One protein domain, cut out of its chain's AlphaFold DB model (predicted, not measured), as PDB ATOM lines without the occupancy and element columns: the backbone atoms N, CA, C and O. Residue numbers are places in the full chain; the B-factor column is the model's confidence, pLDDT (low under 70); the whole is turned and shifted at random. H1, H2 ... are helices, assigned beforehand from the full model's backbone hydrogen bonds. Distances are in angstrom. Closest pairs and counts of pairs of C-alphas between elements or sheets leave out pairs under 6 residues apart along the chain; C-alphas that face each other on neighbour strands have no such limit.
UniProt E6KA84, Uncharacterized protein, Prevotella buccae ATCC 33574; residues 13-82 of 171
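This is residues 13 to 82 of the 171 residues of an uncharacterized protein of Prevotella buccae ATCC 33574 (UniProt E6KA84). Two long helices, H1 and H2, form a helical hairpin opened into a narrow V: they meet near the last residues of H1 and the first of H2, and their other ends spread apart. The long loop of residues 36 to 53 joins them at the closed end of the V, while residues 13 to 21 and 65 to 82 stick out as its free arms. The printed part has 70 residues with two named helices, H1 then H2, and no named strand; its class is all helix. It is only just extended, close to loose, with a radius of gyration of the C-alphas of 16.9 A, and its outline is only just flat, spanning 54 by 27 by 10 A.

H1 runs from Arg 13, C-alpha at (56.971, 17.563, -50.178), to Leu 35, C-alpha at (36.032, -5.969, -43.174), a length of 32.3 A. H2, the longest helix, covers residues 54 to 81 and measures 40.2 A, ending at C-alpha 81 at (47.336, 39.728, -38.342).

H1 and H2 touch, H1 with residues 29 to 33 alone and H2 with residues 54 to 57 alone. Their closest C-alphas are those of Phe 33 and Thr 54, 6.3 A apart. They run opposite ways at a shallow tilt of 24 degrees, and their centres are 16.4 A apart. In both H1 and H2 every O i to N i+4 pair is within hydrogen-bond range.

The two C-alphas farthest apart are those of Gly 47 and Gln 82, at 54.7 A. The link from H1 to H2 is long, with 18 residues. The printed part has no cut. Its mean pLDDT is 88.8, and residue 82 is under 70.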
ATOM      1  N   ARG A  13      56.662  18.952 -50.552       85.31
ATOM      2  CA  ARG A  13      56.971  17.563 -50.178       85.31
ATOM      3  C   ARG A  13      56.377  17.187 -48.825       85.31
ATOM      4  O   ARG A  13      55.921  16.059 -48.663       85.31
ATOM      5  N   LEU A  14      56.389  18.111 -47.864       87.62
ATOM      6  CA  LEU A  14      55.767  17.898 -46.562       87.62
ATOM      7  C   LEU A  14      54.244  17.773 -46.691       87.62
ATOM      8  O   LEU A  14      53.671  16.832 -46.151       87.62
ATOM      9  N   SER A  15      53.607  18.671 -47.445       89.06
ATOM     10  CA  SER A  15      52.160  18.641 -47.681       89.06
ATOM     11  C   SER A  15      51.721  17.357 -48.387       89.06
ATOM     12  O   SER A  15      50.769  16.726 -47.938       89.06
ATOM     13  N   LEU A  16      52.450  16.917 -49.418       91.69
ATOM     14  CA  LEU A  16      52.188  15.648 -50.103       91.69
ATOM     15  C   LEU A  16      52.345  14.448 -49.168       91.69
ATOM     16  O   LEU A  16      51.505  13.557 -49.175       91.69
ATOM     17  N   ARG A  17      53.389  14.420 -48.331       92.62
ATOM     18  CA  ARG A  17      53.571  13.344 -47.344       92.62
ATOM     19  C   ARG A  17      52.418  13.289 -46.352       92.62
ATOM     20  O   ARG A  17      51.886  12.210 -46.126       92.62
ATOM     21  N   VAL A  18      52.020  14.433 -45.794       92.88
ATOM     22  CA  VAL A  18      50.879  14.510 -44.871       92.88
ATOM     23  C   VAL A  18      49.607  14.032 -45.569       92.88
ATOM     24  O   VAL A  18      48.901  13.197 -45.014       92.88
ATOM     25  N   LEU A  19      49.356  14.479 -46.804       93.19
ATOM     26  CA  LEU A  19      48.210  14.039 -47.598       93.19
ATOM     27  C   LEU A  19      48.205  12.517 -47.795       93.19
ATOM     28  O   LEU A  19      47.188  11.884 -47.541       93.19
ATOM     29  N   TYR A  20      49.329  11.921 -48.206       95.12
ATOM     30  CA  TYR A  20      49.413  10.475 -48.423       95.12
ATOM     31  C   TYR A  20      49.246   9.676 -47.132       95.12
ATOM     32  O   TYR A  20      48.585   8.643 -47.153       95.12
ATOM     33  N   VAL A  21      49.798  10.152 -46.013       96.06
ATOM     34  CA  VAL A  21      49.612   9.509 -44.704       96.06
ATOM     35  C   VAL A  21      48.145   9.565 -44.280       96.06
ATOM     36  O   VAL A  21      47.587   8.536 -43.906       96.06
ATOM     37  N   LEU A  22      47.500  10.731 -44.382       95.31
ATOM     38  CA  LEU A  22      46.080  10.886 -44.053       95.31
ATOM     39  C   LEU A  22      45.188  10.043 -44.967       95.31
ATOM     40  O   LEU A  22      44.245   9.418 -44.489       95.31
ATOM     41  N   LEU A  23      45.502   9.986 -46.263       96.12
ATOM     42  CA  LEU A  23      44.773   9.171 -47.230       96.12
ATOM     43  C   LEU A  23      44.918   7.680 -46.916       96.12
ATOM     44  O   LEU A  23      43.916   6.979 -46.835       96.12
ATOM     45  N   ALA A  24      46.148   7.206 -46.703       96.94
ATOM     46  CA  ALA A  24      46.410   5.813 -46.363       96.94
ATOM     47  C   ALA A  24      45.691   5.421 -45.068       96.94
ATOM     48  O   ALA A  24      45.028   4.390 -45.027       96.94
ATOM     49  N   LEU A  25      45.754   6.268 -44.038       96.31
ATOM     50  CA  LEU A  25      45.079   6.017 -42.768       96.31
ATOM     51  C   LEU A  25      43.551   6.021 -42.920       96.31
ATOM     52  O   LEU A  25      42.892   5.136 -42.383       96.31
ATOM     53  N   THR A  26      42.997   6.942 -43.714       95.56
ATOM     54  CA  THR A  26      41.562   6.952 -44.050       95.56
ATOM     55  C   THR A  26      41.146   5.648 -44.724       95.56
ATOM     56  O   THR A  26      40.194   5.013 -44.279       95.56
ATOM     57  N   VAL A  27      41.869   5.214 -45.762       96.69
ATOM     58  CA  VAL A  27      41.563   3.974 -46.493       96.69
ATOM     59  C   VAL A  27      41.679   2.751 -45.584       96.69
ATOM     60  O   VAL A  27      40.808   1.889 -45.622       96.69
ATOM     61  N   LEU A  28      42.713   2.683 -44.740       96.19
ATOM     62  CA  LEU A  28      42.909   1.579 -43.800       96.19
ATOM     63  C   LEU A  28      41.785   1.500 -42.761       96.19
ATOM     64  O   LEU A  28      41.263   0.413 -42.531       96.19
ATOM     65  N   LEU A  29      41.384   2.628 -42.166       95.25
ATOM     66  CA  LEU A  29      40.285   2.658 -41.195       95.25
ATOM     67  C   LEU A  29      38.941   2.317 -41.837       95.25
ATOM     68  O   LEU A  29      38.178   1.545 -41.263       95.25
ATOM     69  N   PHE A  30      38.668   2.829 -43.039       93.44
ATOM     70  CA  PHE A  30      37.466   2.458 -43.787       93.44
ATOM     71  C   PHE A  30      37.451   0.968 -44.142       93.44
ATOM     72  O   PHE A  30      36.434   0.303 -43.960       93.44
ATOM     73  N   ALA A  31      38.575   0.417 -44.606       94.50
ATOM     74  CA  ALA A  31      38.686  -1.010 -44.883       94.50
ATOM     75  C   ALA A  31      38.473  -1.839 -43.608       94.50
ATOM     76  O   ALA A  31      37.716  -2.804 -43.631       94.50
ATOM     77  N   ALA A  32      39.072  -1.440 -42.484       93.44
ATOM     78  CA  ALA A  32      38.884  -2.110 -41.202       93.44
ATOM     79  C   ALA A  32      37.417  -2.069 -40.742       93.44
ATOM     80  O   ALA A  32      36.886  -3.096 -40.328       93.44
ATOM     81  N   PHE A  33      36.743  -0.923 -40.883       92.75
ATOM     82  CA  PHE A  33      35.317  -0.768 -40.587       92.75
ATOM     83  C   PHE A  33      34.440  -1.735 -41.395       92.75
ATOM     84  O   PHE A  33      33.551  -2.367 -40.834       92.75
ATOM     85  N   PHE A  34      34.696  -1.894 -42.697       90.38
ATOM     86  CA  PHE A  34      33.894  -2.789 -43.540       90.38
ATOM     87  C   PHE A  34      34.259  -4.272 -43.399       90.38
ATOM     88  O   PHE A  34      33.393  -5.128 -43.556       90.38
ATOM     89  N   LEU A  35      35.528  -4.593 -43.134       91.38
ATOM     90  CA  LEU A  35      36.032  -5.969 -43.174       91.38
ATOM     91  C   LEU A  35      36.075  -6.651 -41.802       91.38
ATOM     92  O   LEU A  35      36.101  -7.879 -41.745       91.38
ATOM     93  N   VAL A  36      36.101  -5.896 -40.699       91.00
ATOM     94  CA  VAL A  36      36.330  -6.455 -39.359       91.00
ATOM     95  C   VAL A  36      35.134  -6.227 -38.447       91.00
ATOM     96  O   VAL A  36      34.796  -5.101 -38.088       91.00
ATOM     97  N   GLY A  37      34.531  -7.334 -38.003       84.31
ATOM     98  CA  GLY A  37      33.486  -7.316 -36.980       84.31
ATOM     99  C   GLY A  37      32.252  -6.512 -37.384       84.31
ATOM    100  O   GLY A  37      31.677  -5.867 -36.519       84.31
ATOM    101  N   PHE A  38      31.889  -6.525 -38.674       81.81
ATOM    102  CA  PHE A  38      30.812  -5.716 -39.261       81.81
ATOM    103  C   PHE A  38      29.433  -5.974 -38.632       81.81
ATOM    104  O   PHE A  38      28.662  -5.040 -38.446       81.81
ATOM    105  N   ASP A  39      29.136  -7.228 -38.275       81.56
ATOM    106  CA  ASP A  39      27.821  -7.653 -37.781       81.56
ATOM    107  C   ASP A  39      27.914  -8.221 -36.355       81.56
ATOM    108  O   ASP A  39      27.731  -9.415 -36.112       81.56
ATOM    109  N   ARG A  40      28.269  -7.359 -35.398       82.50
ATOM    110  CA  ARG A  40      28.321  -7.685 -33.961       82.50
ATOM    111  C   ARG A  40      27.281  -6.863 -33.188       82.50
ATOM    112  O   ARG A  40      26.929  -5.772 -33.633       82.50
ATOM    113  N   PRO A  41      26.798  -7.342 -32.029       83.62
ATOM    114  CA  PRO A  41      25.975  -6.525 -31.145       83.62
ATOM    115  C   PRO A  41      26.790  -5.375 -30.537       83.62
ATOM    116  O   PRO A  41      27.949  -5.558 -30.149       83.62
ATOM    117  N   SER A  42      26.160  -4.209 -30.428       78.75
ATOM    118  CA  SER A  42      26.747  -3.007 -29.843       78.75
ATOM    119  C   SER A  42      26.943  -3.138 -28.339       78.75
ATOM    120  O   SER A  42      26.083  -3.656 -27.627       78.75
ATOM    121  N   LEU A  43      28.081  -2.637 -27.850       78.31
ATOM    122  CA  LEU A  43      28.423  -2.659 -26.421       78.31
ATOM    123  C   LEU A  43      27.675  -1.580 -25.632       78.31
ATOM    124  O   LEU A  43      27.335  -1.792 -24.472       78.31
ATOM    125  N   GLU A  44      27.413  -0.434 -26.259       77.00
ATOM    126  CA  GLU A  44      26.798   0.719 -25.596       77.00
ATOM    127  C   GLU A  44      25.275   0.631 -25.526       77.00
ATOM    128  O   GLU A  44      24.647   1.274 -24.687       77.00
ATOM    129  N   SER A  45      24.643  -0.124 -26.424       74.12
ATOM    130  CA  SER A  45      23.188  -0.138 -26.526       74.12
ATOM    131  C   SER A  45      22.683  -1.526 -26.949       74.12
ATOM    132  O   SER A  45      22.836  -1.920 -28.111       74.12
ATOM    133  N   PRO A  46      22.079  -2.287 -26.011       71.19
ATOM    134  CA  PRO A  46      21.544  -3.617 -26.281       71.19
ATOM    135  C   PRO A  46      20.465  -3.551 -27.369       71.19
ATOM    136  O   PRO A  46      19.437  -2.906 -27.185       71.19
ATOM    137  N   GLY A  47      20.700  -4.210 -28.505       74.88
ATOM    138  CA  GLY A  47      19.761  -4.253 -29.635       74.88
ATOM    139  C   GLY A  47      20.225  -3.525 -30.898       74.88
ATOM    140  O   GLY A  47      19.595  -3.690 -31.940       74.88
ATOM    141  N   PHE A  48      21.340  -2.791 -30.848       79.31
ATOM    142  CA  PHE A  48      21.972  -2.230 -32.045       79.31
ATOM    143  C   PHE A  48      23.148  -3.091 -32.500       79.31
ATOM    144  O   PHE A  48      23.677  -3.903 -31.735       79.31
ATOM    145  N   ARG A  49      23.508  -2.956 -33.776       83.19
ATOM    146  CA  ARG A  49      24.676  -3.610 -34.363       83.19
ATOM    147  C   ARG A  49      25.555  -2.568 -35.025       83.19
ATOM    148  O   ARG A  49      25.060  -1.761 -35.811       83.19
ATOM    149  N   ASP A  50      26.841  -2.608 -34.713       86.19
ATOM    150  CA  ASP A  50      27.837  -1.673 -35.214       86.19
ATOM    151  C   ASP A  50      29.169  -2.397 -35.477       86.19
ATOM    152  O   ASP A  50      29.616  -3.211 -34.659       86.19
ATOM    153  N   PRO A  51      29.851  -2.104 -36.597       89.94
ATOM    154  CA  PRO A  51      31.183  -2.631 -36.843       89.94
ATOM    155  C   PRO A  51      32.168  -2.352 -35.700       89.94
ATOM    156  O   PRO A  51      32.049  -1.356 -34.987       89.94
ATOM    157  N   LEU A  52      33.184  -3.204 -35.528       89.62
ATOM    158  CA  LEU A  52      34.156  -3.080 -34.427       89.62
ATOM    159  C   LEU A  52      34.905  -1.743 -34.417       89.62
ATOM    160  O   LEU A  52      35.205  -1.209 -33.354       89.62
ATOM    161  N   PHE A  53      35.175  -1.187 -35.595       91.06
ATOM    162  CA  PHE A  53      35.915   0.064 -35.744       91.06
ATOM    163  C   PHE A  53      35.024   1.305 -35.902       91.06
ATOM    164  O   PHE A  53      35.539   2.361 -36.266       91.06
ATOM    165  N   THR A  54      33.718   1.210 -35.628       90.12
ATOM    166  CA  THR A  54      32.783   2.348 -35.745       90.12
ATOM    167  C   THR A  54      33.216   3.521 -34.873       90.12
ATOM    168  O   THR A  54      33.409   4.620 -35.390       90.12
ATOM    169  N   ASP A  55      33.474   3.285 -33.587       90.94
ATOM    170  CA  ASP A  55      33.866   4.348 -32.651       90.94
ATOM    171  C   ASP A  55      35.184   5.004 -33.061       90.94
ATOM    172  O   ASP A  55      35.314   6.228 -33.070       90.94
ATOM    173  N   MET A  56      36.166   4.192 -33.466       92.94
ATOM    174  CA  MET A  56      37.457   4.692 -33.938       92.94
ATOM    175  C   MET A  56      37.295   5.550 -35.198       92.94
ATOM    176  O   MET A  56      37.926   6.602 -35.307       92.94
ATOM    177  N   LEU A  57      36.441   5.126 -36.132       93.56
ATOM    178  CA  LEU A  57      36.140   5.871 -37.351       93.56
ATOM    179  C   LEU A  57      35.435   7.199 -37.039       93.56
ATOM    180  O   LEU A  57      35.801   8.225 -37.615       93.56
ATOM    181  N   LEU A  58      34.479   7.203 -36.104       93.12
ATOM    182  CA  LEU A  58      33.775   8.410 -35.660       93.12
ATOM    183  C   LEU A  58      34.730   9.409 -34.997       93.12
ATOM    184  O   LEU A  58      34.756  10.583 -35.377       93.12
ATOM    185  N   TRP A  59      35.572   8.951 -34.067       95.25
ATOM    186  CA  TRP A  59      36.590   9.797 -33.437       95.25
ATOM    187  C   TRP A  59      37.609  10.326 -34.442       95.25
ATOM    188  O   TRP A  59      37.997  11.494 -34.370       95.25
ATOM    189  N   PHE A  60      38.018   9.504 -35.410       95.81
ATOM    190  CA  PHE A  60      38.909   9.934 -36.480       95.81
ATOM    191  C   PHE A  60      38.267  11.018 -37.361       95.81
ATOM    192  O   PHE A  60      38.902  12.038 -37.635       95.81
ATOM    193  N   ALA A  61      37.002  10.849 -37.750       94.50
ATOM    194  CA  ALA A  61      36.259  11.843 -38.522       94.50
ATOM    195  C   ALA A  61      36.109  13.169 -37.755       94.50
ATOM    196  O   ALA A  61      36.376  14.237 -38.314       94.50
ATOM    197  N   LEU A  62      35.764  13.109 -36.464       94.19
ATOM    198  CA  LEU A  62      35.697  14.280 -35.583       94.19
ATOM    199  C   LEU A  62      37.058  14.977 -35.451       94.19
ATOM    200  O   LEU A  62      37.130  16.205 -35.530       94.19
ATOM    201  N   ALA A  63      38.146  14.215 -35.309       96.06
ATOM    202  CA  ALA A  63      39.498  14.763 -35.234       96.06
ATOM    203  C   ALA A  63      39.906  15.476 -36.534       96.06
ATOM    204  O   ALA A  63      40.461  16.576 -36.482       96.06
ATOM    205  N   LEU A  64      39.598  14.896 -37.700       94.75
ATOM    206  CA  LEU A  64      39.837  15.540 -38.995       94.75
ATOM    207  C   LEU A  64      39.019  16.823 -39.156       94.75
ATOM    208  O   LEU A  64      39.561  17.836 -39.602       94.75
ATOM    209  N   ALA A  65      37.741  16.800 -38.769       91.88
ATOM    210  CA  ALA A  65      36.884  17.980 -38.806       91.88
ATOM    211  C   ALA A  65      37.440  19.098 -37.907       91.88
ATOM    212  O   ALA A  65      37.596  20.233 -38.359       91.88
ATOM    213  N   ALA A  66      37.829  18.772 -36.672       94.12
ATOM    214  CA  ALA A  66      38.444  19.722 -35.747       94.12
ATOM    215  C   ALA A  66      39.768  20.287 -36.289       94.12
ATOM    216  O   ALA A  66      40.002  21.495 -36.206       94.12
ATOM    217  N   LEU A  67      40.614  19.448 -36.896       95.06
ATOM    218  CA  LEU A  67      41.875  19.875 -37.506       95.06
ATOM    219  C   LEU A  67      41.637  20.812 -38.695       95.06
ATOM    220  O   LEU A  67      42.317  21.833 -38.811       95.06
ATOM    221  N   ALA A  68      40.658  20.510 -39.550       91.62
ATOM    222  CA  ALA A  68      40.291  21.356 -40.683       91.62
ATOM    223  C   ALA A  68      39.754  22.722 -40.224       91.62
ATOM    224  O   ALA A  68      40.207  23.759 -40.716       91.62
ATOM    225  N   LEU A  69      38.848  22.733 -39.241       91.12
ATOM    226  CA  LEU A  69      38.325  23.964 -38.645       91.12
ATOM    227  C   LEU A  69      39.437  24.781 -37.978       91.12
ATOM    228  O   LEU A  69      39.533  25.987 -38.206       91.12
ATOM    229  N   GLY A  70      40.319  24.129 -37.217       94.38
ATOM    230  CA  GLY A  70      41.463  24.767 -36.568       94.38
ATOM    231  C   GLY A  70      42.448  25.372 -37.571       94.38
ATOM    232  O   GLY A  70      42.852  26.526 -37.423       94.38
ATOM    233  N   ALA A  71      42.789  24.643 -38.635       91.94
ATOM    234  CA  ALA A  71      43.651  25.140 -39.706       91.94
ATOM    235  C   ALA A  71      43.010  26.320 -40.457       91.94
ATOM    236  O   ALA A  71      43.694  27.302 -40.753       91.94
ATOM    237  N   GLY A  72      41.701  26.253 -40.724       88.81
ATOM    238  CA  GLY A  72      40.938  27.343 -41.333       88.81
ATOM    239  C   GLY A  72      40.915  28.601 -40.463       88.81
ATOM    240  O   GLY A  72      41.257  29.689 -40.933       88.81
ATOM    241  N   ALA A  73      40.596  28.451 -39.175       89.44
ATOM    242  CA  ALA A  73      40.611  29.541 -38.200       89.44
ATOM    243  C   ALA A  73      42.015  30.151 -38.051       89.44
ATOM    244  O   ALA A  73      42.165  31.374 -38.047       89.44
ATOM    245  N   TRP A  74      43.056  29.315 -38.008       90.19
ATOM    246  CA  TRP A  74      44.447  29.766 -37.969       90.19
ATOM    247  C   TRP A  74      44.840  30.548 -39.226       90.19
ATOM    248  O   TRP A  74      45.478  31.598 -39.130       90.19
ATOM    249  N   ALA A  75      44.446  30.072 -40.410       85.81
ATOM    250  CA  ALA A  75      44.709  30.755 -41.673       85.81
ATOM    251  C   ALA A  75      44.020  32.127 -41.733       85.81
ATOM    252  O   ALA A  75      44.654  33.110 -42.122       85.81
ATOM    253  N   LEU A  76      42.763  32.208 -41.285       84.25
ATOM    254  CA  LEU A  76      42.014  33.459 -41.141       84.25
ATOM    255  C   LEU A  76      42.712  34.419 -40.174       84.25
ATOM    256  O   LEU A  76      43.007  35.559 -40.535       84.25
ATOM    257  N   TRP A  77      43.032  33.952 -38.967       85.12
ATOM    258  CA  TRP A  77      43.675  34.762 -37.936       85.12
ATOM    259  C   TRP A  77      45.036  35.298 -38.384       85.12
ATOM    260  O   TRP A  77      45.319  36.493 -38.253       85.12
ATOM    261  N   ARG A  78      45.864  34.439 -38.987       83.88
ATOM    262  CA  ARG A  78      47.149  34.834 -39.570       83.88
ATOM    263  C   ARG A  78      46.960  35.827 -40.717       83.88
ATOM    264  O   ARG A  78      47.712  36.794 -40.799       83.88
ATOM    265  N   GLY A  79      45.960  35.615 -41.572       78.25
ATOM    266  CA  GLY A  79      45.620  36.523 -42.667       78.25
ATOM    267  C   GLY A  79      45.211  37.916 -42.181       78.25
ATOM    268  O   GLY A  79      45.611  38.909 -42.785       78.25
ATOM    269  N   LEU A  80      44.482  38.000 -41.066       78.38
ATOM    270  CA  LEU A  80      44.112  39.268 -40.430       78.38
ATOM    271  C   LEU A  80      45.314  39.952 -39.768       78.38
ATOM    272  O   LEU A  80      45.496  41.154 -39.947       78.38
ATOM    273  N   ARG A  81      46.155  39.195 -39.046       77.31
ATOM    274  CA  ARG A  81      47.336  39.728 -38.342       77.31
ATOM    275  C   ARG A  81      48.456  40.202 -39.262       77.31
ATOM    276  O   ARG A  81      49.173  41.118 -38.896       77.31
ATOM    277  N   GLN A  82      48.630  39.602 -40.436       68.25
ATOM    278  CA  GLN A  82      49.701  39.979 -41.370       68.25
ATOM    279  C   GLN A  82      49.383  41.232 -42.211       68.25
ATOM    280  O   GLN A  82      50.094  41.522 -43.173       68.25
TER     281      GLN A  82